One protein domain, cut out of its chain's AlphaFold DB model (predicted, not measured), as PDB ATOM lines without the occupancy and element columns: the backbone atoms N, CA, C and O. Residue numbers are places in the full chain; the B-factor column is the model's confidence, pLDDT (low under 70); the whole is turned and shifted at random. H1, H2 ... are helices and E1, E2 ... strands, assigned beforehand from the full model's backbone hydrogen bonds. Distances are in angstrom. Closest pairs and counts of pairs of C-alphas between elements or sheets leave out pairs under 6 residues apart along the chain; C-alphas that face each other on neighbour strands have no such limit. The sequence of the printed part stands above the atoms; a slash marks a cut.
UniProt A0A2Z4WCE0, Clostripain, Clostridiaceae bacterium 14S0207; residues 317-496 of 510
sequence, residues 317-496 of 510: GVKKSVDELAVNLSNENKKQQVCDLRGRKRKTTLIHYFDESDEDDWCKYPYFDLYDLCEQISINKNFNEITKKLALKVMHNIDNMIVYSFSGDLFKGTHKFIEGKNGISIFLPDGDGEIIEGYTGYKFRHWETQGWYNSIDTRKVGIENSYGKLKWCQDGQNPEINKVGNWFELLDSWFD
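What this domain is: This is residues 317 to 496 of the 510 residues of the protein "Clostripain" of Clostridiaceae bacterium 14S0207 (UniProt A0A2Z4WCE0). Four helices, H4, H5, H1 and H9, stand one beside the next in an arc, with H2 steeply across H4 and the short ribbon E1 and E3 near the middle of the domain. Beyond this helical body are looser parts: the hairpin E4 and E5 with H3 and H6 near it, E2 with its long link, and H7 among loops. The printed part has 180 residues with nine named helices and five named strands, in the order H1 H2 H3 E1 H4 H5 E2 E3 E4 E5 H6 H7 H8 H9; its class is mostly helix, and its two sheets, E1 with E3 and E4 with E5, are antiparallel. It is compact and rounded, with a radius of gyration of the C-alphas of 16.3 A and spans of 43 by 40 by 31 A.

How they stand to each other: H1, residues 317 to 331, touches H5, residues 385 to 399, at a shallow tilt of 21 degrees, opposite ways; the closest C-alphas, of Val 318 and Asn 397, are 5.1 A apart. H1 touches H9, residues 487 to 495, at a shallow tilt of 30 degrees, the same way, with the C-alphas of Ala 326 and Trp 487 closest at 5.2 A. H4, residues 370 to 379, forms a helical hairpin with H5, at a shallow tilt of 32 degrees, only just short of steep; the closest C-alphas, of Ser 378 and Lys 388, are 4.1 A apart. H2, residues 335 to 342, touches H4 at a steep tilt of 67 degrees, with the C-alphas of Leu 341 and Gln 376 closest at 7.2 A. H8, residues 471 to 474, touches H9; the closest C-alphas, of Cys 473 and Phe 488, are 5.2 A apart. E1, residues 367 to 369, and E3, residues 425 to 427, are antiparallel neighbours, with N 368 and O 426 at 3.1 A. E4, residues 434 to 436, and E5, residues 443 to 445, form a hairpin, with N 435 and O 444 at 2.8 A. H3, residues 359 to 364, is close to but not clearly touching H6, residues 446 to 449, with the C-alphas of Cys 363 and His 446 closest at 6.5 A. E2, residues 402 to 407, pairs with no named strand, and H7, residues 458 to 461, touches no helix. In H1, H2, H3, H4, H5 and H9 every O i to N i+4 pair is within hydrogen-bond range; H6, H7 and H8 are too short for one.

Where its parts are: H1 begins at C-alpha 317, (-49.544, -9.213, 16.977), and is 21.6 A long; H5 is 20.8 A, H4 14.6 A, E2 13.3 A and H9 12.4 A. H9 ends at C-alpha 495, (-39.887, -9.402, -7.450).

The domain as a whole: The two C-alphas farthest apart, of Glu 385 and Tyr 439, are 48.1 A apart. The printed part has no cut. The links H2 to H3, E2 to E3 and H8 to H9 are long. The mean pLDDT of the printed part is 92.9, and residues 438 to 439 are under 70.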
ATOM      1  N   GLY A 317     -49.076  -7.840  17.131       98.75
ATOM      2  CA  GLY A 317     -49.544  -9.213  16.977       98.75
ATOM      3  C   GLY A 317     -49.772  -9.544  15.506       98.75
ATOM      4  O   GLY A 317     -49.279 -10.566  15.027       98.75
ATOM      5  N   VAL A 318     -50.445  -8.640  14.783       98.88
ATOM      6  CA  VAL A 318     -50.681  -8.757  13.336       98.88
ATOM      7  C   VAL A 318     -49.351  -8.852  12.594       98.88
ATOM      8  O   VAL A 318     -49.129  -9.854  11.912       98.88
ATOM      9  N   LYS A 319     -48.430  -7.901  12.809       98.88
ATOM     10  CA  LYS A 319     -47.102  -7.899  12.173       98.88
ATOM     11  C   LYS A 319     -46.362  -9.219  12.372       98.88
ATOM     12  O   LYS A 319     -46.005  -9.866  11.394       98.88
ATOM     13  N   LYS A 320     -46.200  -9.664  13.623       98.88
ATOM     14  CA  LYS A 320     -45.485 -10.913  13.942       98.88
ATOM     15  C   LYS A 320     -46.114 -12.121  13.244       98.88
ATOM     16  O   LYS A 320     -45.399 -12.962  12.711       98.88
ATOM     17  N   SER A 321     -47.447 -12.211  13.204       98.94
ATOM     18  CA  SER A 321     -48.118 -13.303  12.487       98.94
ATOM     19  C   SER A 321     -47.990 -13.220  10.965       98.94
ATOM     20  O   SER A 321     -47.894 -14.263  10.319       98.94
ATOM     21  N   VAL A 322     -47.968 -12.012  10.391       98.94
ATOM     22  CA  VAL A 322     -47.754 -11.812   8.950       98.94
ATOM     23  C   VAL A 322     -46.324 -12.196   8.570       98.94
ATOM     24  O   VAL A 322     -46.137 -12.873   7.565       98.94
ATOM     25  N   ASP A 323     -45.335 -11.857   9.394       98.88
ATOM     26  CA  ASP A 323     -43.939 -12.252   9.180       98.88
ATOM     27  C   ASP A 323     -43.765 -13.772   9.227       98.88
ATOM     28  O   ASP A 323     -43.183 -14.362   8.321       98.88
ATOM     29  N   GLU A 324     -44.346 -14.443  10.228       98.88
ATOM     30  CA  GLU A 324     -44.337 -15.909  10.293       98.88
ATOM     31  C   GLU A 324     -44.981 -16.545   9.048       98.88
ATOM     32  O   GLU A 324     -44.465 -17.528   8.502       98.88
ATOM     33  N   LEU A 325     -46.101 -15.982   8.578       98.94
ATOM     34  CA  LEU A 325     -46.738 -16.407   7.335       98.94
ATOM     35  C   LEU A 325     -45.808 -16.174   6.135       98.94
ATOM     36  O   LEU A 325     -45.674 -17.074   5.305       98.94
ATOM     37  N   ALA A 326     -45.135 -15.025   6.065       98.88
ATOM     38  CA  ALA A 326     -44.222 -14.662   4.989       98.88
ATOM     39  C   ALA A 326     -43.041 -15.634   4.877       98.88
ATOM     40  O   ALA A 326     -42.800 -16.206   3.810       98.88
ATOM     41  N   VAL A 327     -42.373 -15.913   6.000       98.88
ATOM     42  CA  VAL A 327     -41.286 -16.899   6.096       98.88
ATOM     43  C   VAL A 327     -41.744 -18.257   5.560       98.88
ATOM     44  O   VAL A 327     -41.066 -18.889   4.746       98.88
ATOM     45  N   ASN A 328     -42.924 -18.715   5.979       98.81
ATOM     46  CA  ASN A 328     -43.452 -20.003   5.549       98.81
ATOM     47  C   ASN A 328     -43.862 -20.018   4.063       98.81
ATOM     48  O   ASN A 328     -43.618 -21.009   3.376       98.81
ATOM     49  N   LEU A 329     -44.445 -18.934   3.537       98.81
ATOM     50  CA  LEU A 329     -44.763 -18.800   2.109       98.81
ATOM     51  C   LEU A 329     -43.503 -18.853   1.235       98.81
ATOM     52  O   LEU A 329     -43.541 -19.464   0.162       98.81
ATOM     53  N   SER A 330     -42.401 -18.258   1.701       98.50
ATOM     54  CA  SER A 330     -41.095 -18.334   1.041       98.50
ATOM     55  C   SER A 330     -40.560 -19.769   1.021       98.50
ATOM     56  O   SER A 330     -40.325 -20.325  -0.053       98.50
ATOM     57  N   ASN A 331     -40.485 -20.423   2.186       98.19
ATOM     58  CA  ASN A 331     -39.982 -21.799   2.313       98.19
ATOM     59  C   ASN A 331     -40.763 -22.810   1.455       98.19
ATOM     60  O   ASN A 331     -40.192 -23.753   0.908       98.19
ATOM     61  N   GLU A 332     -42.069 -22.597   1.306       98.06
ATOM     62  CA  GLU A 332     -42.968 -23.456   0.532       98.06
ATOM     63  C   GLU A 332     -43.086 -23.049  -0.952       98.06
ATOM     64  O   GLU A 332     -43.895 -23.629  -1.685       98.06
ATOM     65  N   ASN A 333     -42.298 -22.066  -1.410       97.81
ATOM     66  CA  ASN A 333     -42.280 -21.541  -2.781       97.81
ATOM     67  C   ASN A 333     -43.672 -21.124  -3.298       97.81
ATOM     68  O   ASN A 333     -44.082 -21.493  -4.403       97.81
ATOM     69  N   LYS A 334     -44.425 -20.358  -2.497       98.31
ATOM     70  CA  LYS A 334     -45.846 -20.049  -2.753       98.31
ATOM     71  C   LYS A 334     -46.129 -18.775  -3.552       98.31
ATOM     72  O   LYS A 334     -47.291 -18.375  -3.631       98.31
ATOM     73  N   LYS A 335     -45.116 -18.179  -4.197       97.88
ATOM     74  CA  LYS A 335     -45.272 -16.972  -5.036       97.88
ATOM     75  C   LYS A 335     -46.450 -17.097  -6.002       97.88
ATOM     76  O   LYS A 335     -47.337 -16.251  -6.003       97.88
ATOM     77  N   GLN A 336     -46.489 -18.170  -6.798       97.19
ATOM     78  CA  GLN A 336     -47.524 -18.334  -7.822       97.19
ATOM     79  C   GLN A 336     -48.925 -18.411  -7.209       97.19
ATOM     80  O   GLN A 336     -49.824 -17.733  -7.678       97.19
ATOM     81  N   GLN A 337     -49.107 -19.186  -6.139       98.00
ATOM     82  CA  GLN A 337     -50.414 -19.371  -5.510       98.00
ATOM     83  C   GLN A 337     -50.931 -18.080  -4.868       98.00
ATOM     84  O   GLN A 337     -52.126 -17.811  -4.942       98.00
ATOM     85  N   VAL A 338     -50.055 -17.277  -4.255       98.00
ATOM     86  CA  VAL A 338     -50.437 -15.970  -3.696       98.00
ATOM     87  C   VAL A 338     -50.756 -14.976  -4.817       98.00
ATOM     88  O   VAL A 338     -51.774 -14.293  -4.749       98.00
ATOM     89  N   CYS A 339     -49.962 -14.947  -5.891       96.38
ATOM     90  CA  CYS A 339     -50.261 -14.135  -7.072       96.38
ATOM     91  C   CYS A 339     -51.568 -14.548  -7.769       96.38
ATOM     92  O   CYS A 339     -52.287 -13.679  -8.256       96.38
ATOM     93  N   ASP A 340     -51.893 -15.842  -7.802       95.56
ATOM     94  CA  ASP A 340     -53.152 -16.351  -8.355       95.56
ATOM     95  C   ASP A 340     -54.356 -15.912  -7.510       95.56
ATOM     96  O   ASP A 340     -55.394 -15.580  -8.077       95.56
ATOM     97  N   LEU A 341     -54.216 -15.882  -6.175       96.00
ATOM     98  CA  LEU A 341     -55.240 -15.352  -5.266       96.00
ATOM     99  C   LEU A 341     -55.425 -13.843  -5.432       96.00
ATOM    100  O   LEU A 341     -56.551 -13.369  -5.530       96.00
ATOM    101  N   ARG A 342     -54.328 -13.080  -5.489       94.94
ATOM    102  CA  ARG A 342     -54.384 -11.644  -5.787       94.94
ATOM    103  C   ARG A 342     -55.101 -11.398  -7.113       94.94
ATOM    104  O   ARG A 342     -55.938 -10.505  -7.211       94.94
ATOM    105  N   GLY A 343     -54.770 -12.193  -8.127       93.00
ATOM    106  CA  GLY A 343     -55.222 -11.973  -9.489       93.00
ATOM    107  C   GLY A 343     -54.487 -10.817 -10.166       93.00
ATOM    108  O   GLY A 343     -53.475 -10.322  -9.674       93.00
ATOM    109  N   ARG A 344     -54.968 -10.396 -11.340       87.88
ATOM    110  CA  ARG A 344     -54.358  -9.308 -12.124       87.88
ATOM    111  C   ARG A 344     -55.383  -8.653 -13.045       87.88
ATOM    112  O   ARG A 344     -56.150  -9.368 -13.698       87.88
ATOM    113  N   LYS A 345     -55.343  -7.320 -13.177       85.12
ATOM    114  CA  LYS A 345     -56.356  -6.538 -13.918       85.12
ATOM    115  C   LYS A 345     -57.760  -6.887 -13.390       85.12
ATOM    116  O   LYS A 345     -57.908  -7.206 -12.219       85.12
ATOM    117  N   ARG A 346     -58.759  -6.993 -14.267       85.12
ATOM    118  CA  ARG A 346     -60.152  -7.399 -13.968       85.12
ATOM    119  C   ARG A 346     -60.351  -8.849 -13.487       85.12
ATOM    120  O   ARG A 346     -61.422  -9.417 -13.671       85.12
ATOM    121  N   LYS A 347     -59.305  -9.513 -12.994       88.31
ATOM    122  CA  LYS A 347     -59.349 -10.896 -12.490       88.31
ATOM    123  C   LYS A 347     -58.861 -10.981 -11.046       88.31
ATOM    124  O   LYS A 347     -58.222 -11.966 -10.692       88.31
ATOM    125  N   THR A 348     -59.090  -9.943 -10.254       89.62
ATOM    126  CA  THR A 348     -58.874  -9.942  -8.805       89.62
ATOM    127  C   THR A 348     -59.982 -10.727  -8.117       89.62
ATOM    128  O   THR A 348     -61.134 -10.697  -8.548       89.62
ATOM    129  N   THR A 349     -59.639 -11.476  -7.070       89.94
ATOM    130  CA  THR A 349     -60.634 -12.206  -6.256       89.94
ATOM    131  C   THR A 349     -60.644 -11.787  -4.792       89.94
ATOM    132  O   THR A 349     -61.527 -12.212  -4.043       89.94
ATOM    133  N   LEU A 350     -59.661 -10.978  -4.401       95.06
ATOM    134  CA  LEU A 350     -59.548 -10.378  -3.080       95.06
ATOM    135  C   LEU A 350     -60.293  -9.043  -3.038       95.06
ATOM    136  O   LEU A 350     -60.379  -8.356  -4.059       95.06
ATOM    137  N   ILE A 351     -60.777  -8.646  -1.865       95.56
ATOM    138  CA  ILE A 351     -61.207  -7.270  -1.607       95.56
ATOM    139  C   ILE A 351     -60.016  -6.338  -1.863       95.56
ATOM    140  O   ILE A 351     -58.910  -6.554  -1.364       95.56
ATOM    141  N   HIS A 352     -60.259  -5.311  -2.665       93.06
ATOM    142  CA  HIS A 352     -59.313  -4.262  -3.013       93.06
ATOM    143  C   HIS A 352     -60.069  -2.944  -3.170       93.06
ATOM    144  O   HIS A 352     -61.293  -2.928  -3.319       93.06
ATOM    145  N   TYR A 353     -59.323  -1.848  -3.098       87.88
ATOM    146  CA  TYR A 353     -59.865  -0.512  -2.868       87.88
ATOM    147  C   TYR A 353     -59.489   0.489  -3.971       87.88
ATOM    148  O   TYR A 353     -59.358   1.684  -3.718       87.88
ATOM    149  N   PHE A 354     -59.285  -0.011  -5.188       88.38
ATOM    150  CA  PHE A 354     -58.834   0.741  -6.361       88.38
ATOM    151  C   PHE A 354     -59.508   0.199  -7.630       88.38
ATOM    152  O   PHE A 354     -59.991  -0.934  -7.607       88.38
ATOM    153  N   ASP A 355     -59.542   0.967  -8.726       87.94
ATOM    154  CA  ASP A 355     -60.108   0.482  -9.994       87.94
ATOM    155  C   ASP A 355     -59.160  -0.540 -10.637       87.94
ATOM    156  O   ASP A 355     -58.121  -0.205 -11.208       87.94
ATOM    157  N   GLU A 356     -59.520  -1.824 -10.593       87.88
ATOM    158  CA  GLU A 356     -58.685  -2.887 -11.137       87.88
ATOM    159  C   GLU A 356     -58.650  -2.928 -12.674       87.88
ATOM    160  O   GLU A 356     -57.982  -3.779 -13.286       87.88
ATOM    161  N   SER A 357     -59.405  -2.064 -13.334       86.50
ATOM    162  CA  SER A 357     -59.333  -1.873 -14.772       86.50
ATOM    163  C   SER A 357     -58.388  -0.753 -15.194       86.50
ATOM    164  O   SER A 357     -57.985  -0.752 -16.362       86.50
ATOM    165  N   ASP A 358     -57.989   0.115 -14.264       86.88
ATOM    166  CA  ASP A 358     -57.076   1.231 -14.486       86.88
ATOM    167  C   ASP A 358     -55.625   0.831 -14.139       86.88
ATOM    168  O   ASP A 358     -55.310   0.340 -13.055       86.88
ATOM    169  N   GLU A 359     -54.716   0.975 -15.109       82.88
ATOM    170  CA  GLU A 359     -53.306   0.589 -14.952       82.88
ATOM    171  C   GLU A 359     -52.546   1.509 -13.983       82.88
ATOM    172  O   GLU A 359     -51.630   1.048 -13.296       82.88
ATOM    173  N   ASP A 360     -52.923   2.786 -13.908       81.94
ATOM    174  CA  ASP A 360     -52.312   3.743 -12.993       81.94
ATOM    175  C   ASP A 360     -52.768   3.476 -11.556       81.94
ATOM    176  O   ASP A 360     -51.926   3.487 -10.657       81.94
ATOM    177  N   ASP A 361     -54.042   3.151 -11.332       86.06
ATOM    178  CA  ASP A 361     -54.532   2.732 -10.011       86.06
ATOM    179  C   ASP A 361     -53.872   1.426  -9.558       86.06
ATOM    180  O   ASP A 361     -53.406   1.332  -8.426       86.06
ATOM    181  N   TRP A 362     -53.720   0.443 -10.450       85.69
ATOM    182  CA  TRP A 362     -52.962  -0.779 -10.157       85.69
ATOM    183  C   TRP A 362     -51.513  -0.520  -9.747       85.69
ATOM    184  O   TRP A 362     -50.970  -1.242  -8.909       85.69
ATOM    185  N   CYS A 363     -50.869   0.454 -10.389       83.81
ATOM    186  CA  CYS A 363     -49.502   0.859 -10.084       83.81
ATOM    187  C   CYS A 363     -49.428   1.551  -8.719       83.81
ATOM    188  O   CYS A 363     -48.525   1.304  -7.919       83.81
ATOM    189  N   LYS A 364     -50.383   2.442  -8.451       84.06
ATOM    190  CA  LYS A 364     -50.369   3.307  -7.276       84.06
ATOM    191  C   LYS A 364     -50.890   2.601  -6.040       84.06
ATOM    192  O   LYS A 364     -50.320   2.776  -4.972       84.06
ATOM    193  N   TYR A 365     -51.942   1.809  -6.141       88.00
ATOM    194  CA  TYR A 365     -52.721   1.376  -4.988       88.00
ATOM    195  C   TYR A 365     -52.915  -0.141  -4.909       88.00
ATOM    196  O   TYR A 365     -54.022  -0.544  -4.574       88.00
ATOM    197  N   PRO A 366     -51.915  -1.013  -5.174       91.19
ATOM    198  CA  PRO A 366     -52.102  -2.467  -5.133       91.19
ATOM    199  C   PRO A 366     -52.202  -2.986  -3.683       91.19
ATOM    200  O   PRO A 366     -51.379  -3.768  -3.199       91.19
ATOM    201  N   TYR A 367     -53.223  -2.502  -2.993       92.88
ATOM    202  CA  TYR A 367     -53.598  -2.753  -1.624       92.88
ATOM    203  C   TYR A 367     -54.786  -3.698  -1.624       92.88
ATOM    204  O   TYR A 367     -55.801  -3.465  -2.287       92.88
ATOM    205  N   PHE A 368     -54.627  -4.778  -0.878       96.00
ATOM    206  CA  PHE A 368     -55.624  -5.825  -0.751       96.00
ATOM    207  C   PHE A 368     -55.956  -6.008   0.717       96.00
ATOM    208  O   PHE A 368     -55.078  -5.878   1.571       96.00
ATOM    209  N   ASP A 369     -57.211  -6.325   1.009       98.00
ATOM    210  CA  ASP A 369     -57.630  -6.588   2.377       98.00
ATOM    211  C   ASP A 369     -56.869  -7.797   2.944       98.00
ATOM    212  O   ASP A 369     -56.875  -8.900   2.379       98.00
ATOM    213  N   LEU A 370     -56.181  -7.579   4.063       98.38
ATOM    214  CA  LEU A 370     -55.300  -8.582   4.653       98.38
ATOM    215  C   LEU A 370     -56.085  -9.758   5.251       98.38
ATOM    216  O   LEU A 370     -55.605 -10.898   5.213       98.38
ATOM    217  N   TYR A 371     -57.278  -9.501   5.793       98.50
ATOM    218  CA  TYR A 371     -58.123 -10.549   6.355       98.50
ATOM    219  C   TYR A 371     -58.646 -11.465   5.244       98.50
ATOM    220  O   TYR A 371     -58.506 -12.683   5.359       98.50
ATOM    221  N   ASP A 372     -59.161 -10.909   4.140       98.25
ATOM    222  CA  ASP A 372     -59.629 -11.695   2.986       98.25
ATOM    223  C   ASP A 372     -58.478 -12.476   2.334       98.25
ATOM    224  O   ASP A 372     -58.620 -13.671   2.074       98.25
ATOM    225  N   LEU A 373     -57.288 -11.878   2.167       98.50
ATOM    226  CA  LEU A 373     -56.101 -12.610   1.695       98.50
ATOM    227  C   LEU A 373     -55.827 -13.856   2.550       98.50
ATOM    228  O   LEU A 373     -55.623 -14.955   2.021       98.50
ATOM    229  N   CYS A 374     -55.826 -13.699   3.872       98.69
ATOM    230  CA  CYS A 374     -55.566 -14.800   4.789       98.69
ATOM    231  C   CYS A 374     -56.710 -15.824   4.803       98.69
ATOM    232  O   CYS A 374     -56.447 -17.031   4.851       98.69
ATOM    233  N   GLU A 375     -57.959 -15.381   4.678       98.31
ATOM    234  CA  GLU A 375     -59.110 -16.267   4.548       98.31
ATOM    235  C   GLU A 375     -58.975 -17.148   3.300       98.31
ATOM    236  O   GLU A 375     -59.039 -18.377   3.413       98.31
ATOM    237  N   GLN A 376     -58.678 -16.556   2.137       97.88
ATOM    238  CA  GLN A 376     -58.474 -17.303   0.894       97.88
ATOM    239  C   GLN A 376     -57.317 -18.303   1.001       97.88
ATOM    240  O   GLN A 376     -57.436 -19.437   0.528       97.88
ATOM    241  N   ILE A 377     -56.204 -17.932   1.644       98.50
ATOM    242  CA  ILE A 377     -55.095 -18.864   1.906       98.50
ATOM    243  C   ILE A 377     -55.573 -20.033   2.780       98.50
ATOM    244  O   ILE A 377     -55.249 -21.187   2.488       98.50
ATOM    245  N   SER A 378     -56.358 -19.757   3.826       98.31
ATOM    246  CA  SER A 378     -56.801 -20.762   4.800       98.31
ATOM    247  C   SER A 378     -57.709 -21.844   4.197       98.31
ATOM    248  O   SER A 378     -57.635 -23.008   4.599       98.31
ATOM    249  N   ILE A 379     -58.517 -21.495   3.191       97.12
ATOM    250  CA  ILE A 379     -59.459 -22.426   2.553       97.12
ATOM    251  C   ILE A 379     -58.915 -23.054   1.263       97.12
ATOM    252  O   ILE A 379     -59.455 -24.049   0.773       97.12
ATOM    253  N   ASN A 380     -57.843 -22.505   0.688       97.00
ATOM    254  CA  ASN A 380     -57.334 -22.954  -0.601       97.00
ATOM    255  C   ASN A 380     -56.501 -24.245  -0.469       97.00
ATOM    256  O   ASN A 380     -55.515 -24.341   0.263       97.00
ATOM    257  N   LYS A 381     -56.894 -25.267  -1.240       97.31
ATOM    258  CA  LYS A 381     -56.281 -26.608  -1.253       97.31
ATOM    259  C   LYS A 381     -54.808 -26.644  -1.687       97.31
ATOM    260  O   LYS A 381     -54.148 -27.653  -1.464       97.31
ATOM    261  N   ASN A 382     -54.307 -25.588  -2.332       97.31
ATOM    262  CA  ASN A 382     -52.923 -25.498  -2.807       97.31
ATOM    263  C   ASN A 382     -51.935 -25.063  -1.706       97.31
ATOM    264  O   ASN A 382     -50.717 -25.075  -1.929       97.31
ATOM    265  N   PHE A 383     -52.441 -24.694  -0.527       98.44
ATOM    266  CA  PHE A 383     -51.645 -24.406   0.663       98.44
ATOM    267  C   PHE A 383     -51.674 -25.591   1.629       98.44
ATOM    268  O   PHE A 383     -52.682 -26.288   1.758       98.44
ATOM    269  N   ASN A 384     -50.544 -25.839   2.290       97.88
ATOM    270  CA  ASN A 384     -50.435 -26.914   3.269       97.88
ATOM    271  C   ASN A 384     -51.094 -26.495   4.604       97.88
ATOM    272  O   ASN A 384     -51.402 -25.324   4.830       97.88
ATOM    273  N   GLU A 385     -51.291 -27.448   5.513       98.44
ATOM    274  CA  GLU A 385     -51.962 -27.188   6.796       98.44
ATOM    275  C   GLU A 385     -51.196 -26.225   7.719       98.44
ATOM    276  O   GLU A 385     -51.808 -25.567   8.557       98.44
ATOM    277  N   ILE A 386     -49.872 -26.113   7.574       98.69
ATOM    278  CA  ILE A 386     -49.065 -25.148   8.335       98.69
ATOM    279  C   ILE A 386     -49.359 -23.733   7.834       98.69
ATOM    280  O   ILE A 386     -49.705 -22.868   8.635       98.69
ATOM    281  N   THR A 387     -49.312 -23.505   6.518       98.81
ATOM    282  CA  THR A 387     -49.627 -22.204   5.913       98.81
ATOM    283  C   THR A 387     -51.042 -21.758   6.261       98.81
ATOM    284  O   THR A 387     -51.239 -20.610   6.649       98.81
ATOM    285  N   LYS A 388     -52.020 -22.669   6.193       98.88
ATOM    286  CA  LYS A 388     -53.409 -22.360   6.559       98.88
ATOM    287  C   LYS A 388     -53.539 -21.930   8.018       98.88
ATOM    288  O   LYS A 388     -54.221 -20.954   8.304       98.88
ATOM    289  N   LYS A 389     -52.863 -22.616   8.947       98.88
ATOM    290  CA  LYS A 389     -52.859 -22.242  10.371       98.88
ATOM    291  C   LYS A 389     -52.213 -20.882  10.619       98.88
ATOM    292  O   LYS A 389     -52.706 -20.140  11.461       98.88
ATOM    293  N   LEU A 390     -51.142 -20.553   9.898       98.94
ATOM    294  CA  LEU A 390     -50.506 -19.237   9.985       98.94
ATOM    295  C   LEU A 390     -51.430 -18.135   9.454       98.94
ATOM    296  O   LEU A 390     -51.582 -17.114  10.114       98.94
ATOM    297  N   ALA A 391     -52.128 -18.370   8.342       98.88
ATOM    298  CA  ALA A 391     -53.129 -17.433   7.832       98.88
ATOM    299  C   ALA A 391     -54.290 -17.223   8.827       98.88
ATOM    300  O   ALA A 391     -54.648 -16.090   9.130       98.88
ATOM    301  N   LEU A 392     -54.803 -18.298   9.438       98.88
ATOM    302  CA  LEU A 392     -55.811 -18.201  10.506       98.88
ATOM    303  C   LEU A 392     -55.294 -17.441  11.741       98.88
ATOM    304  O   LEU A 392     -56.061 -16.737  12.394       98.88
ATOM    305  N   LYS A 393     -54.000 -17.557  12.066       98.88
ATOM    306  CA  LYS A 393     -53.370 -16.785  13.147       98.88
ATOM    307  C   LYS A 393     -53.340 -15.288  12.823       98.88
ATOM    308  O   LYS A 393     -53.620 -14.491  13.712       98.88
ATOM    309  N   VAL A 394     -53.052 -14.914  11.572       98.94
ATOM    310  CA  VAL A 394     -53.140 -13.515  11.116       98.94
ATOM    311  C   VAL A 394     -54.570 -12.995  11.267       98.94
ATOM    312  O   VAL A 394     -54.768 -11.972  11.915       98.94
ATOM    313  N   MET A 395     -55.565 -13.737  10.767       98.81
ATOM    314  CA  MET A 395     -56.986 -13.374  10.892       98.81
ATOM    315  C   MET A 395     -57.397 -13.157  12.351       98.81
ATOM    316  O   MET A 395     -58.028 -12.157  12.669       98.81
ATOM    317  N   HIS A 396     -56.980 -14.046  13.260       98.75
ATOM    318  CA  HIS A 396     -57.263 -13.899  14.687       98.75
ATOM    319  C   HIS A 396     -56.651 -12.626  15.292       98.75
ATOM    320  O   HIS A 396     -57.267 -11.982  16.135       98.75
ATOM    321  N   ASN A 397     -55.438 -12.252  14.882       98.81
ATOM    322  CA  ASN A 397     -54.813 -11.023  15.367       98.81
ATOM    323  C   ASN A 397     -55.485  -9.765  14.799       98.81
ATOM    324  O   ASN A 397     -55.556  -8.767  15.508       98.81
ATOM    325  N   ILE A 398     -56.001  -9.822  13.567       98.75
ATOM    326  CA  ILE A 398     -56.790  -8.736  12.972       98.75
ATOM    327  C   ILE A 398     -58.129  -8.587  13.697       98.75
ATOM    328  O   ILE A 398     -58.465  -7.471  14.078       98.75
ATOM    329  N   ASP A 399     -58.828  -9.695  13.977       97.81
ATOM    330  CA  ASP A 399     -60.082  -9.714  14.753       97.81
ATOM    331  C   ASP A 399     -59.925  -9.047  16.134       97.81
ATOM    332  O   ASP A 399     -60.869  -8.479  16.670       97.81
ATOM    333  N   ASN A 400     -58.733  -9.130  16.734       97.75
ATOM    334  CA  ASN A 400     -58.442  -8.489  18.017       97.75
ATOM    335  C   ASN A 400     -58.074  -7.000  17.888       97.75
ATOM    336  O   ASN A 400     -58.046  -6.308  18.902       97.75
ATOM    337  N   MET A 401     -57.710  -6.532  16.690       98.38
ATOM    338  CA  MET A 401     -57.197  -5.183  16.428       98.38
ATOM    339  C   MET A 401     -58.256  -4.257  15.826       98.38
ATOM    340  O   MET A 401     -58.333  -3.094  16.220       98.38
ATOM    341  N   ILE A 402     -59.033  -4.737  14.849       98.50
ATOM    342  CA  ILE A 402     -60.131  -3.970  14.256       98.50
ATOM    343  C   ILE A 402     -61.308  -4.054  15.217       98.50
ATOM    344  O   ILE A 402     -61.915  -5.106  15.373       98.50
ATOM    345  N   VAL A 403     -61.620  -2.936  15.867       98.19
ATOM    346  CA  VAL A 403     -62.729  -2.893  16.828       98.19
ATOM    347  C   VAL A 403     -64.033  -2.552  16.109       98.19
ATOM    348  O   VAL A 403     -65.045  -3.207  16.339       98.19
ATOM    349  N   TYR A 404     -63.992  -1.598  15.175       98.44
ATOM    350  CA  TYR A 404     -65.114  -1.294  14.288       98.44
ATOM    351  C   TYR A 404     -64.625  -1.103  12.862       98.44
ATOM    352  O   TYR A 404     -63.582  -0.491  12.628       98.44
ATOM    353  N   SER A 405     -65.406  -1.580  11.902       97.81
ATOM    354  CA  SER A 405     -65.249  -1.211  10.502       97.81
ATOM    355  C   SER A 405     -66.583  -1.326   9.785       97.81
ATOM    356  O   SER A 405     -67.401  -2.178  10.126       97.81
ATOM    357  N   PHE A 406     -66.794  -0.488   8.778       95.50
ATOM    358  CA  PHE A 406     -67.889  -0.650   7.827       95.50
ATOM    359  C   PHE A 406     -67.363  -0.488   6.407       95.50
ATOM    360  O   PHE A 406     -66.298   0.097   6.186       95.50
ATOM    361  N   SER A 407     -68.134  -0.978   5.441       93.94
ATOM    362  CA  SER A 407     -67.907  -0.685   4.034       93.94
ATOM    363  C   SER A 407     -69.223  -0.481   3.299       93.94
ATOM    364  O   SER A 407     -70.247  -1.076   3.635       93.94
ATOM    365  N   GLY A 408     -69.176   0.314   2.239       89.50
ATOM    366  CA  GLY A 408     -70.202   0.309   1.216       89.50
ATOM    367  C   GLY A 408     -70.212  -1.006   0.433       89.50
ATOM    368  O   GLY A 408     -69.291  -1.827   0.512       89.50
ATOM    369  N   ASP A 409     -71.269  -1.201  -0.352       87.31
ATOM    370  CA  ASP A 409     -71.490  -2.446  -1.081       87.31
ATOM    371  C   ASP A 409     -70.442  -2.741  -2.162       87.31
ATOM    372  O   ASP A 409     -70.371  -3.886  -2.581       87.31
ATOM    373  N   LEU A 410     -69.659  -1.786  -2.675       86.31
ATOM    374  CA  LEU A 410     -68.769  -2.055  -3.819       86.31
ATOM    375  C   LEU A 410     -67.559  -2.922  -3.474       86.31
ATOM    376  O   LEU A 410     -67.020  -3.586  -4.360       86.31
ATOM    377  N   PHE A 411     -67.178  -3.003  -2.204       86.81
ATOM    378  CA  PHE A 411     -66.028  -3.790  -1.773       86.81
ATOM    379  C   PHE A 411     -66.402  -5.266  -1.618       86.81
ATOM    380  O   PHE A 411     -66.681  -5.781  -0.533       86.81
ATOM    381  N   LYS A 412     -66.438  -5.961  -2.760       73.31
ATOM    382  CA  LYS A 412     -66.772  -7.385  -2.855       73.31
ATOM    383  C   LYS A 412     -65.559  -8.172  -3.343       73.31
ATOM    384  O   LYS A 412     -65.260  -8.185  -4.531       73.31
ATOM    385  N   GLY A 413     -64.897  -8.869  -2.426       72.38
ATOM    386  CA  GLY A 413     -64.056 -10.015  -2.766       72.38
ATOM    387  C   GLY A 413     -64.919 -11.249  -3.019       72.38
ATOM    388  O   GLY A 413     -66.140 -11.162  -3.189       72.38
ATOM    389  N   THR A 414     -64.308 -12.427  -2.964       78.31
ATOM    390  CA  THR A 414     -65.042 -13.691  -3.153       78.31
ATOM    391  C   THR A 414     -66.118 -13.908  -2.077       78.31
ATOM    392  O   THR A 414     -67.188 -14.433  -2.388       78.31
ATOM    393  N   HIS A 415     -65.880 -13.462  -0.835       77.69
ATOM    394  CA  HIS A 415     -66.796 -13.674   0.300       77.69
ATOM    395  C   HIS A 415     -67.480 -12.408   0.840       77.69
ATOM    396  O   HIS A 415     -68.264 -12.518   1.779       77.69
ATOM    397  N   LYS A 416     -67.301 -11.254   0.173       86.62
ATOM    398  CA  LYS A 416     -67.746  -9.910   0.608       86.62
ATOM    399  C   LYS A 416     -67.051  -9.404   1.879       86.62
ATOM    400  O   LYS A 416     -66.494 -10.180   2.643       86.62
ATOM    401  N   PHE A 417     -67.099  -8.089   2.080       94.62
ATOM    402  CA  PHE A 417     -66.617  -7.433   3.293       94.62
ATOM    403  C   PHE A 417     -67.413  -7.871   4.531       94.62
ATOM    404  O   PHE A 417     -68.641  -7.987   4.485       94.62
ATOM    405  N   ILE A 418     -66.706  -8.089   5.636       95.12
ATOM    406  CA  ILE A 418     -67.235  -8.464   6.942       95.12
ATOM    407  C   ILE A 418     -66.805  -7.402   7.958       95.12
ATOM    408  O   ILE A 418     -65.617  -7.222   8.235       95.12
ATOM    409  N   GLU A 419     -67.789  -6.704   8.518       95.38
ATOM    410  CA  GLU A 419     -67.574  -5.668   9.532       95.38
ATOM    411  C   GLU A 419     -66.847  -6.207  10.767       95.38
ATOM    412  O   GLU A 419     -67.066  -7.344  11.195       95.38
ATOM    413  N   GLY A 420     -65.949  -5.389  11.318       95.25
ATOM    414  CA  GLY A 420     -65.084  -5.754  12.440       95.25
ATOM    415  C   GLY A 420     -63.954  -6.732  12.086       95.25
ATOM    416  O   GLY A 420     -63.200  -7.122  12.970       95.25
ATOM    417  N   LYS A 421     -63.823  -7.150  10.818       96.69
ATOM    418  CA  LYS A 421     -62.791  -8.107  10.369       96.69
ATOM    419  C   LYS A 421     -61.993  -7.611   9.174       96.69
ATOM    420  O   LYS A 421     -60.772  -7.727   9.147       96.69
ATOM    421  N   ASN A 422     -62.693  -7.081   8.177       97.81
ATOM    422  CA  ASN A 422     -62.100  -6.456   7.005       97.81
ATOM    423  C   ASN A 422     -61.928  -4.948   7.237       97.81
ATOM    424  O   ASN A 422     -62.523  -4.369   8.151       97.81
ATOM    425  N   GLY A 423     -61.135  -4.308   6.383       96.25
ATOM    426  CA  GLY A 423     -60.899  -2.866   6.385       96.25
ATOM    427  C   GLY A 423     -59.458  -2.459   6.651       96.25
ATOM    428  O   GLY A 423     -59.197  -1.262   6.622       96.25
ATOM    429  N   ILE A 424     -58.538  -3.409   6.877       97.62
ATOM    430  CA  ILE A 424     -57.090  -3.157   6.917       97.62
ATOM    431  C   ILE A 424     -56.430  -3.740   5.667       97.62
ATOM    432  O   ILE A 424     -56.509  -4.943   5.393       97.62
ATOM    433  N   SER A 425     -55.754  -2.884   4.911       96.50
ATOM    434  CA  SER A 425     -55.072  -3.295   3.688       96.50
ATOM    435  C   SER A 425     -53.607  -3.661   3.920       96.50
ATOM    436  O   SER A 425     -52.961  -3.136   4.825       96.50
ATOM    437  N   ILE A 426     -53.060  -4.521   3.062       97.69
ATOM    438  CA  ILE A 426     -51.623  -4.794   2.942       97.69
ATOM    439  C   ILE A 426     -51.158  -4.539   1.509       97.69
ATOM    440  O   ILE A 426     -51.891  -4.799   0.550       97.69
ATOM    441  N   PHE A 427     -49.931  -4.048   1.353       96.25
ATOM    442  CA  PHE A 427     -49.320  -3.900   0.038       96.25
ATOM    443  C   PHE A 427     -48.981  -5.269  -0.579       96.25
ATOM    444  O   PHE A 427     -48.225  -6.064  -0.009       96.25
ATOM    445  N   LEU A 428     -49.537  -5.552  -1.762       96.38
ATOM    446  CA  LEU A 428     -49.295  -6.786  -2.512       96.38
ATOM    447  C   LEU A 428     -49.267  -6.485  -4.030       96.38
ATOM    448  O   LEU A 428     -50.283  -6.605  -4.721       96.38
ATOM    449  N   PRO A 429     -48.104  -6.071  -4.571       94.06
ATOM    450  CA  PRO A 429     -47.994  -5.543  -5.928       94.06
ATOM    451  C   PRO A 429     -48.078  -6.619  -7.020       94.06
ATOM    452  O   PRO A 429     -47.832  -7.805  -6.805       94.06
ATOM    453  N   ASP A 430     -48.348  -6.174  -8.253       90.56
ATOM    454  CA  ASP A 430     -48.208  -7.001  -9.468       90.56
ATOM    455  C   ASP A 430     -46.744  -7.336  -9.802       90.56
ATOM    456  O   ASP A 430     -46.507  -8.214 -10.627       90.56
ATOM    457  N   GLY A 431     -45.786  -6.655  -9.158       90.12
ATOM    458  CA  GLY A 431     -44.350  -6.947  -9.129       90.12
ATOM    459  C   GLY A 431     -43.680  -7.060 -10.502       90.12
ATOM    460  O   GLY A 431     -43.046  -6.119 -10.972       90.12
ATOM    461  N   ASP A 432     -43.859  -8.208 -11.159       89.75
ATOM    462  CA  ASP A 432     -43.420  -8.510 -12.528       89.75
ATOM    463  C   ASP A 432     -44.261  -7.825 -13.625       89.75
ATOM    464  O   ASP A 432     -43.901  -7.883 -14.804       89.75
ATOM    465  N   GLY A 433     -45.396  -7.214 -13.274       88.25
ATOM    466  CA  GLY A 433     -46.239  -6.496 -14.226       88.25
ATOM    467  C   GLY A 433     -45.499  -5.356 -14.930       88.25
ATOM    468  O   GLY A 433     -44.828  -4.569 -14.276       88.25
ATOM    469  N   GLU A 434     -45.608  -5.260 -16.258       86.19
ATOM    470  CA  GLU A 434     -45.067  -4.119 -17.007       86.19
ATOM    471  C   GLU A 434     -45.968  -2.894 -16.850       86.19
ATOM    472  O   GLU A 434     -47.186  -3.015 -16.981       86.19
ATOM    473  N   ILE A 435     -45.345  -1.736 -16.644       81.38
ATOM    474  CA  ILE A 435     -45.985  -0.428 -16.581       81.38
ATOM    475  C   ILE A 435     -45.336   0.480 -17.627       81.38
ATOM    476  O   ILE A 435     -44.108   0.576 -17.697       81.38
ATOM    477  N   ILE A 436     -46.149   1.150 -18.448       77.69
ATOM    478  CA  ILE A 436     -45.656   1.938 -19.594       77.69
ATOM    479  C   ILE A 436     -45.645   3.434 -19.281       77.69
ATOM    480  O   ILE A 436     -46.697   4.034 -19.084       77.69
ATOM    481  N   GLU A 437     -44.478   4.073 -19.270       72.06
ATOM    482  CA  GLU A 437     -44.361   5.527 -19.148       72.06
ATOM    483  C   GLU A 437     -44.970   6.243 -20.362       72.06
ATOM    484  O   GLU A 437     -44.532   6.052 -21.495       72.06
ATOM    485  N   GLY A 438     -45.986   7.081 -20.127       68.25
ATOM    486  CA  GLY A 438     -46.811   7.656 -21.195       68.25
ATOM    487  C   GLY A 438     -46.070   8.594 -22.155       68.25
ATOM    488  O   GLY A 438     -46.461   8.702 -23.313       68.25
ATOM    489  N   TYR A 439     -44.992   9.247 -21.706       66.44
ATOM    490  CA  TYR A 439     -44.231  10.202 -22.522       66.44
ATOM    491  C   TYR A 439     -43.123   9.549 -23.350       66.44
ATOM    492  O   TYR A 439     -42.922   9.900 -24.511       66.44
ATOM    493  N   THR A 440     -42.387   8.613 -22.753       75.75
ATOM    494  CA  THR A 440     -41.210   7.987 -23.375       75.75
ATOM    495  C   THR A 440     -41.548   6.647 -24.033       75.75
ATOM    496  O   THR A 440     -40.787   6.161 -24.868       75.75
ATOM    497  N   GLY A 441     -42.671   6.030 -23.647       78.12
ATOM    498  CA  GLY A 441     -43.003   4.644 -23.968       78.12
ATOM    499  C   GLY A 441     -42.126   3.621 -23.240       78.12
ATOM    500  O   GLY A 441     -42.201   2.430 -23.556       78.12
ATOM    501  N   TYR A 442     -41.275   4.058 -22.303       80.25
ATOM    502  CA  TYR A 442     -40.390   3.169 -21.561       80.25
ATOM    503  C   TYR A 442     -41.200   2.236 -20.663       80.25
ATOM    504  O   TYR A 442     -42.212   2.624 -20.078       80.25
ATOM    505  N   LYS A 443     -40.758   0.984 -20.570       84.75
ATOM    506  CA  LYS A 443     -41.423  -0.048 -19.780       84.75
ATOM    507  C   LYS A 443     -40.633  -0.320 -18.516       84.75
ATOM    508  O   LYS A 443     -39.492  -0.766 -18.596       84.75
ATOM    509  N   PHE A 444     -41.279  -0.110 -17.383       84.81
ATOM    510  CA  PHE A 444     -40.766  -0.473 -16.070       84.81
ATOM    511  C   PHE A 444     -41.498  -1.709 -15.567       84.81
ATOM    512  O   PHE A 444     -42.655  -1.943 -15.931       84.81
ATOM    513  N   ARG A 445     -40.856  -2.510 -14.721       88.81
ATOM    514  CA  ARG A 445     -41.604  -3.472 -13.905       88.81
ATOM    515  C   ARG A 445     -42.278  -2.733 -12.769       88.81
ATOM    516  O   ARG A 445     -41.746  -1.756 -12.259       88.81
ATOM    517  N   HIS A 446     -43.412  -3.246 -12.326       89.94
ATOM    518  CA  HIS A 446     -44.150  -2.655 -11.230       89.94
ATOM    519  C   HIS A 446     -43.281  -2.539  -9.975       89.94
ATOM    520  O   HIS A 446     -43.241  -1.475  -9.387       89.94
ATOM    521  N   TRP A 447     -42.498  -3.555  -9.611       92.31
ATOM    522  CA  TRP A 447     -41.606  -3.464  -8.445       92.31
ATOM    523  C   TRP A 447     -40.584  -2.311  -8.535       92.31
ATOM    524  O   TRP A 447     -40.279  -1.686  -7.525       92.31
ATOM    525  N   GLU A 448     -40.128  -1.950  -9.743       88.75
ATOM    526  CA  GLU A 448     -39.173  -0.848  -9.970       88.75
ATOM    527  C   GLU A 448     -39.757   0.532  -9.640       88.75
ATOM    528  O   GLU A 448     -39.002   1.481  -9.435       88.75
ATOM    529  N   THR A 449     -41.084   0.661  -9.548       86.56
ATOM    530  CA  THR A 449     -41.753   1.923  -9.206       86.56
ATOM    531  C   THR A 449     -42.063   2.072  -7.714       86.56
ATOM    532  O   THR A 449     -42.518   3.134  -7.288       86.56
ATOM    533  N   GLN A 450     -41.795   1.040  -6.907       89.88
ATOM    534  CA  GLN A 450     -42.258   0.919  -5.516       89.88
ATOM    535  C   GLN A 450     -41.148   1.199  -4.498       89.88
ATOM    536  O   GLN A 450     -41.100   0.589  -3.433       89.88
ATOM    537  N   GLY A 451     -40.253   2.140  -4.816       89.75
ATOM    538  CA  GLY A 451     -39.111   2.488  -3.966       89.75
ATOM    539  C   GLY A 451     -39.491   2.906  -2.540       89.75
ATOM    540  O   GLY A 451     -38.706   2.682  -1.625       89.75
ATOM    541  N   TRP A 452     -40.705   3.431  -2.341       89.44
ATOM    542  CA  TRP A 452     -41.254   3.812  -1.035       89.44
ATOM    543  C   TRP A 452     -41.432   2.646  -0.061       89.44
ATOM    544  O   TRP A 452     -41.336   2.855   1.150       89.44
ATOM    545  N   TYR A 453     -41.688   1.431  -0.561       94.00
ATOM    546  CA  TYR A 453     -41.940   0.255   0.268       94.00
ATOM    547  C   TYR A 453     -40.619  -0.361   0.714       94.00
ATOM    548  O   TYR A 453     -40.204  -1.403   0.215       94.00
ATOM    549  N   ASN A 454     -39.903   0.338   1.592       94.81
ATOM    550  CA  ASN A 454     -38.518   0.004   1.889       94.81
ATOM    551  C   ASN A 454     -38.166   0.215   3.362       94.81
ATOM    552  O   ASN A 454     -38.720   1.066   4.064       94.81
ATOM    553  N   SER A 455     -37.201  -0.575   3.817       95.44
ATOM    554  CA  SER A 455     -36.637  -0.513   5.158       95.44
ATOM    555  C   SER A 455     -35.563   0.567   5.317       95.44
ATOM    556  O   SER A 455     -35.371   1.080   6.420       95.44
ATOM    557  N   ILE A 456     -34.863   0.940   4.245       94.69
ATOM    558  CA  ILE A 456     -33.733   1.878   4.309       94.69
ATOM    559  C   ILE A 456     -34.167   3.328   4.079       94.69
ATOM    560  O   ILE A 456     -35.294   3.608   3.681       94.69
ATOM    561  N   ASP A 457     -33.239   4.259   4.311       94.12
ATOM    562  CA  ASP A 457     -33.371   5.658   3.894       94.12
ATOM    563  C   ASP A 457     -33.175   5.764   2.379       94.12
ATOM    564  O   ASP A 457     -32.043   5.806   1.885       94.12
ATOM    565  N   THR A 458     -34.272   5.782   1.631       91.50
ATOM    566  CA  THR A 458     -34.229   5.708   0.164       91.50
ATOM    567  C   THR A 458     -33.599   6.957  -0.459       91.50
ATOM    568  O   THR A 458     -32.969   6.881  -1.515       91.50
ATOM    569  N   ARG A 459     -33.638   8.089   0.253       88.69
ATOM    570  CA  ARG A 459     -32.994   9.346  -0.158       88.69
ATOM    571  C   ARG A 459     -31.469   9.233  -0.171       88.69
ATOM    572  O   ARG A 459     -30.814   9.795  -1.044       88.69
ATOM    573  N   LYS A 460     -30.883   8.462   0.756       91.06
ATOM    574  CA  LYS A 460     -29.421   8.259   0.833       91.06
ATOM    575  C   LYS A 460     -28.869   7.393  -0.296       91.06
ATOM    576  O   LYS A 460     -27.673   7.458  -0.570       91.06
ATOM    577  N   VAL A 461     -29.723   6.601  -0.937       89.00
ATOM    578  CA  VAL A 461     -29.365   5.730  -2.067       89.00
ATOM    579  C   VAL A 461     -29.866   6.270  -3.411       89.00
ATOM    580  O   VAL A 461     -29.755   5.596  -4.429       89.00
ATOM    581  N   GLY A 462     -30.385   7.503  -3.438       84.31
ATOM    582  CA  GLY A 462     -30.782   8.183  -4.672       84.31
ATOM    583  C   GLY A 462     -32.087   7.678  -5.295       84.31
ATOM    584  O   GLY A 462     -32.327   7.918  -6.479       84.31
ATOM    585  N   ILE A 463     -32.939   6.987  -4.531       84.06
ATOM    586  CA  ILE A 463     -34.318   6.726  -4.954       84.06
ATOM    587  C   ILE A 463     -35.119   8.006  -4.691       84.06
ATOM    588  O   ILE A 463     -35.440   8.342  -3.553       84.06
ATOM    589  N   GLU A 464     -35.404   8.728  -5.769       76.50
ATOM    590  CA  GLU A 464     -36.225   9.945  -5.767       76.50
ATOM    591  C   GLU A 464     -37.682   9.667  -5.364       76.50
ATOM    592  O   GLU A 464     -38.186   8.561  -5.581       76.50
ATOM    593  N   ASN A 465     -38.366  10.699  -4.856       73.62
ATOM    594  CA  ASN A 465     -39.790  10.692  -4.492       73.62
ATOM    595  C   ASN A 465     -40.154   9.546  -3.537       73.62
ATOM    596  O   ASN A 465     -41.159   8.859  -3.706       73.62
ATOM    597  N   SER A 466     -39.283   9.279  -2.567       81.75
ATOM    598  CA  SER A 466     -39.451   8.205  -1.600       81.75
ATOM    599  C   SER A 466     -38.626   8.487  -0.350       81.75
ATOM    600  O   SER A 466     -37.451   8.853  -0.445       81.75
ATOM    601  N   TYR A 467     -39.204   8.203   0.818       89.38
ATOM    602  CA  TYR A 467     -38.515   8.271   2.109       89.38
ATOM    603  C   TYR A 467     -38.018   6.905   2.612       89.38
ATOM    604  O   TYR A 467     -36.940   6.807   3.207       89.38
ATOM    605  N   GLY A 468     -38.791   5.844   2.350       91.94
ATOM    606  CA  GLY A 468     -38.563   4.520   2.923       91.94
ATOM    607  C   GLY A 468     -38.714   4.539   4.445       91.94
ATOM    608  O   GLY A 468     -39.661   5.119   4.975       91.94
ATOM    609  N   LYS A 469     -37.770   3.905   5.149       94.31
ATOM    610  CA  LYS A 469     -37.728   3.775   6.619       94.31
ATOM    611  C   LYS A 469     -39.026   3.290   7.268       94.31
ATOM    612  O   LYS A 469     -39.318   3.625   8.417       94.31
ATOM    613  N   LEU A 470     -39.789   2.463   6.564       96.19
ATOM    614  CA  LEU A 470     -41.007   1.907   7.129       96.19
ATOM    615  C   LEU A 470     -40.641   0.873   8.190       96.19
ATOM    616  O   LEU A 470     -39.965  -0.116   7.898       96.19
ATOM    617  N   LYS A 471     -41.135   1.055   9.418       97.44
ATOM    618  CA  LYS A 471     -40.950   0.082  10.505       97.44
ATOM    619  C   LYS A 471     -41.505  -1.286  10.131       97.44
ATOM    620  O   LYS A 471     -40.936  -2.302  10.513       97.44
ATOM    621  N   TRP A 472     -42.564  -1.315   9.324       97.94
ATOM    622  CA  TRP A 472     -43.118  -2.545   8.760       97.94
ATOM    623  C   TRP A 472     -42.096  -3.327   7.918       97.94
ATOM    624  O   TRP A 472     -42.028  -4.551   8.009       97.94
ATOM    625  N   CYS A 473     -41.265  -2.628   7.140       98.25
ATOM    626  CA  CYS A 473     -40.220  -3.233   6.319       98.25
ATOM    627  C   CYS A 473     -38.940  -3.535   7.119       98.25
ATOM    628  O   CYS A 473     -38.238  -4.483   6.773       98.25
ATOM    629  N   GLN A 474     -38.632  -2.743   8.156       97.56
ATOM    630  CA  GLN A 474     -37.434  -2.881   9.005       97.56
ATOM    631  C   GLN A 474     -37.547  -4.017  10.028       97.56
ATOM    632  O   GLN A 474     -36.617  -4.796  10.216       97.56
ATOM    633  N   ASP A 475     -38.672  -4.103  10.732       98.25
ATOM    634  CA  ASP A 475     -38.796  -5.031  11.848       98.25
ATOM    635  C   ASP A 475     -39.013  -6.462  11.332       98.25
ATOM    636  O   ASP A 475     -39.736  -6.697  10.357       98.25
ATOM    637  N   GLY A 476     -38.391  -7.435  12.000       97.94
ATOM    638  CA  GLY A 476     -38.496  -8.855  11.644       97.94
ATOM    639  C   GLY A 476     -37.623  -9.296  10.465       97.94
ATOM    640  O   GLY A 476     -37.743 -10.444  10.051       97.94
ATOM    641  N   GLN A 477     -36.752  -8.425   9.946       98.06
ATOM    642  CA  GLN A 477     -35.784  -8.780   8.903       98.06
ATOM    643  C   GLN A 477     -34.870  -9.933   9.321       98.06
ATOM    644  O   GLN A 477     -34.508 -10.068  10.500       98.06
ATOM    645  N   ASN A 478     -34.460 -10.748   8.352       97.38
ATOM    646  CA  ASN A 478     -33.460 -11.778   8.590       97.38
ATOM    647  C   ASN A 478     -32.047 -11.194   8.427       97.38
ATOM    648  O   ASN A 478     -31.758 -10.549   7.426       97.38
ATOM    649  N   PRO A 479     -31.117 -11.425   9.371       94.88
ATOM    650  CA  PRO A 479     -29.742 -10.951   9.212       94.88
ATOM    651  C   PRO A 479     -28.951 -11.702   8.126       94.88
ATOM    652  O   PRO A 479     -27.882 -11.242   7.723       94.88
ATOM    653  N   GLU A 480     -29.406 -12.886   7.702       95.81
ATOM    654  CA  GLU A 480     -28.790 -13.638   6.611       95.81
ATOM    655  C   GLU A 480     -29.319 -13.164   5.254       95.81
ATOM    656  O   GLU A 480     -30.519 -13.186   5.017       95.81
ATOM    657  N   ILE A 481     -28.417 -12.840   4.327       93.81
ATOM    658  CA  ILE A 481     -28.788 -12.525   2.942       93.81
ATOM    659  C   ILE A 481     -29.365 -13.779   2.252       93.81
ATOM    660  O   ILE A 481     -28.836 -14.889   2.372       93.81
ATOM    661  N   ASN A 482     -30.380 -13.567   1.428       93.12
ATOM    662  CA  ASN A 482     -31.264 -14.504   0.746       93.12
ATOM    663  C   ASN A 482     -32.137 -15.315   1.709       93.12
ATOM    664  O   ASN A 482     -32.383 -16.510   1.481       93.12
ATOM    665  N   LYS A 483     -32.595 -14.694   2.797       96.94
ATOM    666  CA  LYS A 483     -33.500 -15.308   3.764       96.94
ATOM    667  C   LYS A 483     -34.642 -14.361   4.088       96.94
ATOM    668  O   LYS A 483     -34.490 -13.367   4.770       96.94
ATOM    669  N   VAL A 484     -35.848 -14.785   3.730       98.44
ATOM    670  CA  VAL A 484     -37.061 -14.083   4.146       98.44
ATOM    671  C   VAL A 484     -37.243 -14.195   5.661       98.44
ATOM    672  O   VAL A 484     -37.289 -15.304   6.198       98.44
ATOM    673  N   GLY A 485     -37.360 -13.054   6.332       98.56
ATOM    674  CA  GLY A 485     -37.744 -12.874   7.732       98.56
ATOM    675  C   GLY A 485     -39.082 -12.147   7.893       98.56
ATOM    676  O   GLY A 485     -39.842 -12.476   8.803       98.56
ATOM    677  N   ASN A 486     -39.424 -11.234   6.978       98.75
ATOM    678  CA  ASN A 486     -40.680 -10.480   7.019       98.75
ATOM    679  C   ASN A 486     -41.403 -10.377   5.659       98.75
ATOM    680  O   ASN A 486     -40.953 -10.901   4.639       98.75
ATOM    681  N   TRP A 487     -42.566  -9.713   5.640       98.75
ATOM    682  CA  TRP A 487     -43.353  -9.520   4.410       98.75
ATOM    683  C   TRP A 487     -42.615  -8.724   3.327       98.75
ATOM    684  O   TRP A 487     -42.726  -9.049   2.148       98.75
ATOM    685  N   PHE A 488     -41.839  -7.708   3.709       98.50
ATOM    686  CA  PHE A 488     -41.049  -6.927   2.758       98.50
ATOM    687  C   PHE A 488     -40.004  -7.798   2.055       98.50
ATOM    688  O   PHE A 488     -39.980  -7.837   0.829       98.50
ATOM    689  N   GLU A 489     -39.230  -8.575   2.811       98.56
ATOM    690  CA  GLU A 489     -38.257  -9.532   2.272       98.56
ATOM    691  C   GLU A 489     -38.914 -10.609   1.406       98.56
ATOM    692  O   GLU A 489     -38.328 -11.052   0.423       98.56
ATOM    693  N   LEU A 490     -40.150 -11.018   1.718       98.69
ATOM    694  CA  LEU A 490     -40.903 -11.928   0.857       98.69
ATOM    695  C   LEU A 490     -41.160 -11.309  -0.517       98.69
ATOM    696  O   LEU A 490     -40.868 -11.945  -1.530       98.69
ATOM    697  N   LEU A 491     -41.704 -10.090  -0.553       98.19
ATOM    698  CA  LEU A 491     -41.980  -9.388  -1.806       98.19
ATOM    699  C   LEU A 491     -40.687  -9.121  -2.578       98.19
ATOM    700  O   LEU A 491     -40.644  -9.349  -3.787       98.19
ATOM    701  N   ASP A 492     -39.630  -8.725  -1.876       97.19
ATOM    702  CA  ASP A 492     -38.324  -8.481  -2.471       97.19
ATOM    703  C   ASP A 492     -37.733  -9.757  -3.088       97.19
ATOM    704  O   ASP A 492     -37.388  -9.776  -4.269       97.19
ATOM    705  N   SER A 493     -37.787 -10.879  -2.360       97.00
ATOM    706  CA  SER A 493     -37.373 -12.198  -2.862       97.00
ATOM    707  C   SER A 493     -38.140 -12.665  -4.092       97.00
ATOM    708  O   SER A 493     -37.643 -13.455  -4.900       97.00
ATOM    709  N   TRP A 494     -39.382 -12.208  -4.235       97.31
ATOM    710  CA  TRP A 494     -40.233 -12.570  -5.349       97.31
ATOM    711  C   TRP A 494     -40.009 -11.679  -6.560       97.31
ATOM    712  O   TRP A 494     -40.108 -12.188  -7.681       97.31
ATOM    713  N   PHE A 495     -39.771 -10.384  -6.373       96.06
ATOM    714  CA  PHE A 495     -39.887  -9.402  -7.450       96.06
ATOM    715  C   PHE A 495     -38.594  -8.664  -7.788       96.06
ATOM    716  O   PHE A 495     -38.472  -8.189  -8.924       96.06
ATOM    717  N   ASP A 496     -37.607  -8.630  -6.892       93.75
ATOM    718  CA  ASP A 496     -36.267  -8.210  -7.277       93.75
ATOM    719  C   ASP A 496     -35.557  -9.349  -8.025       93.75
ATOM    720  O   ASP A 496     -35.456 -10.489  -7.572       93.75
TER     721      ASP A 496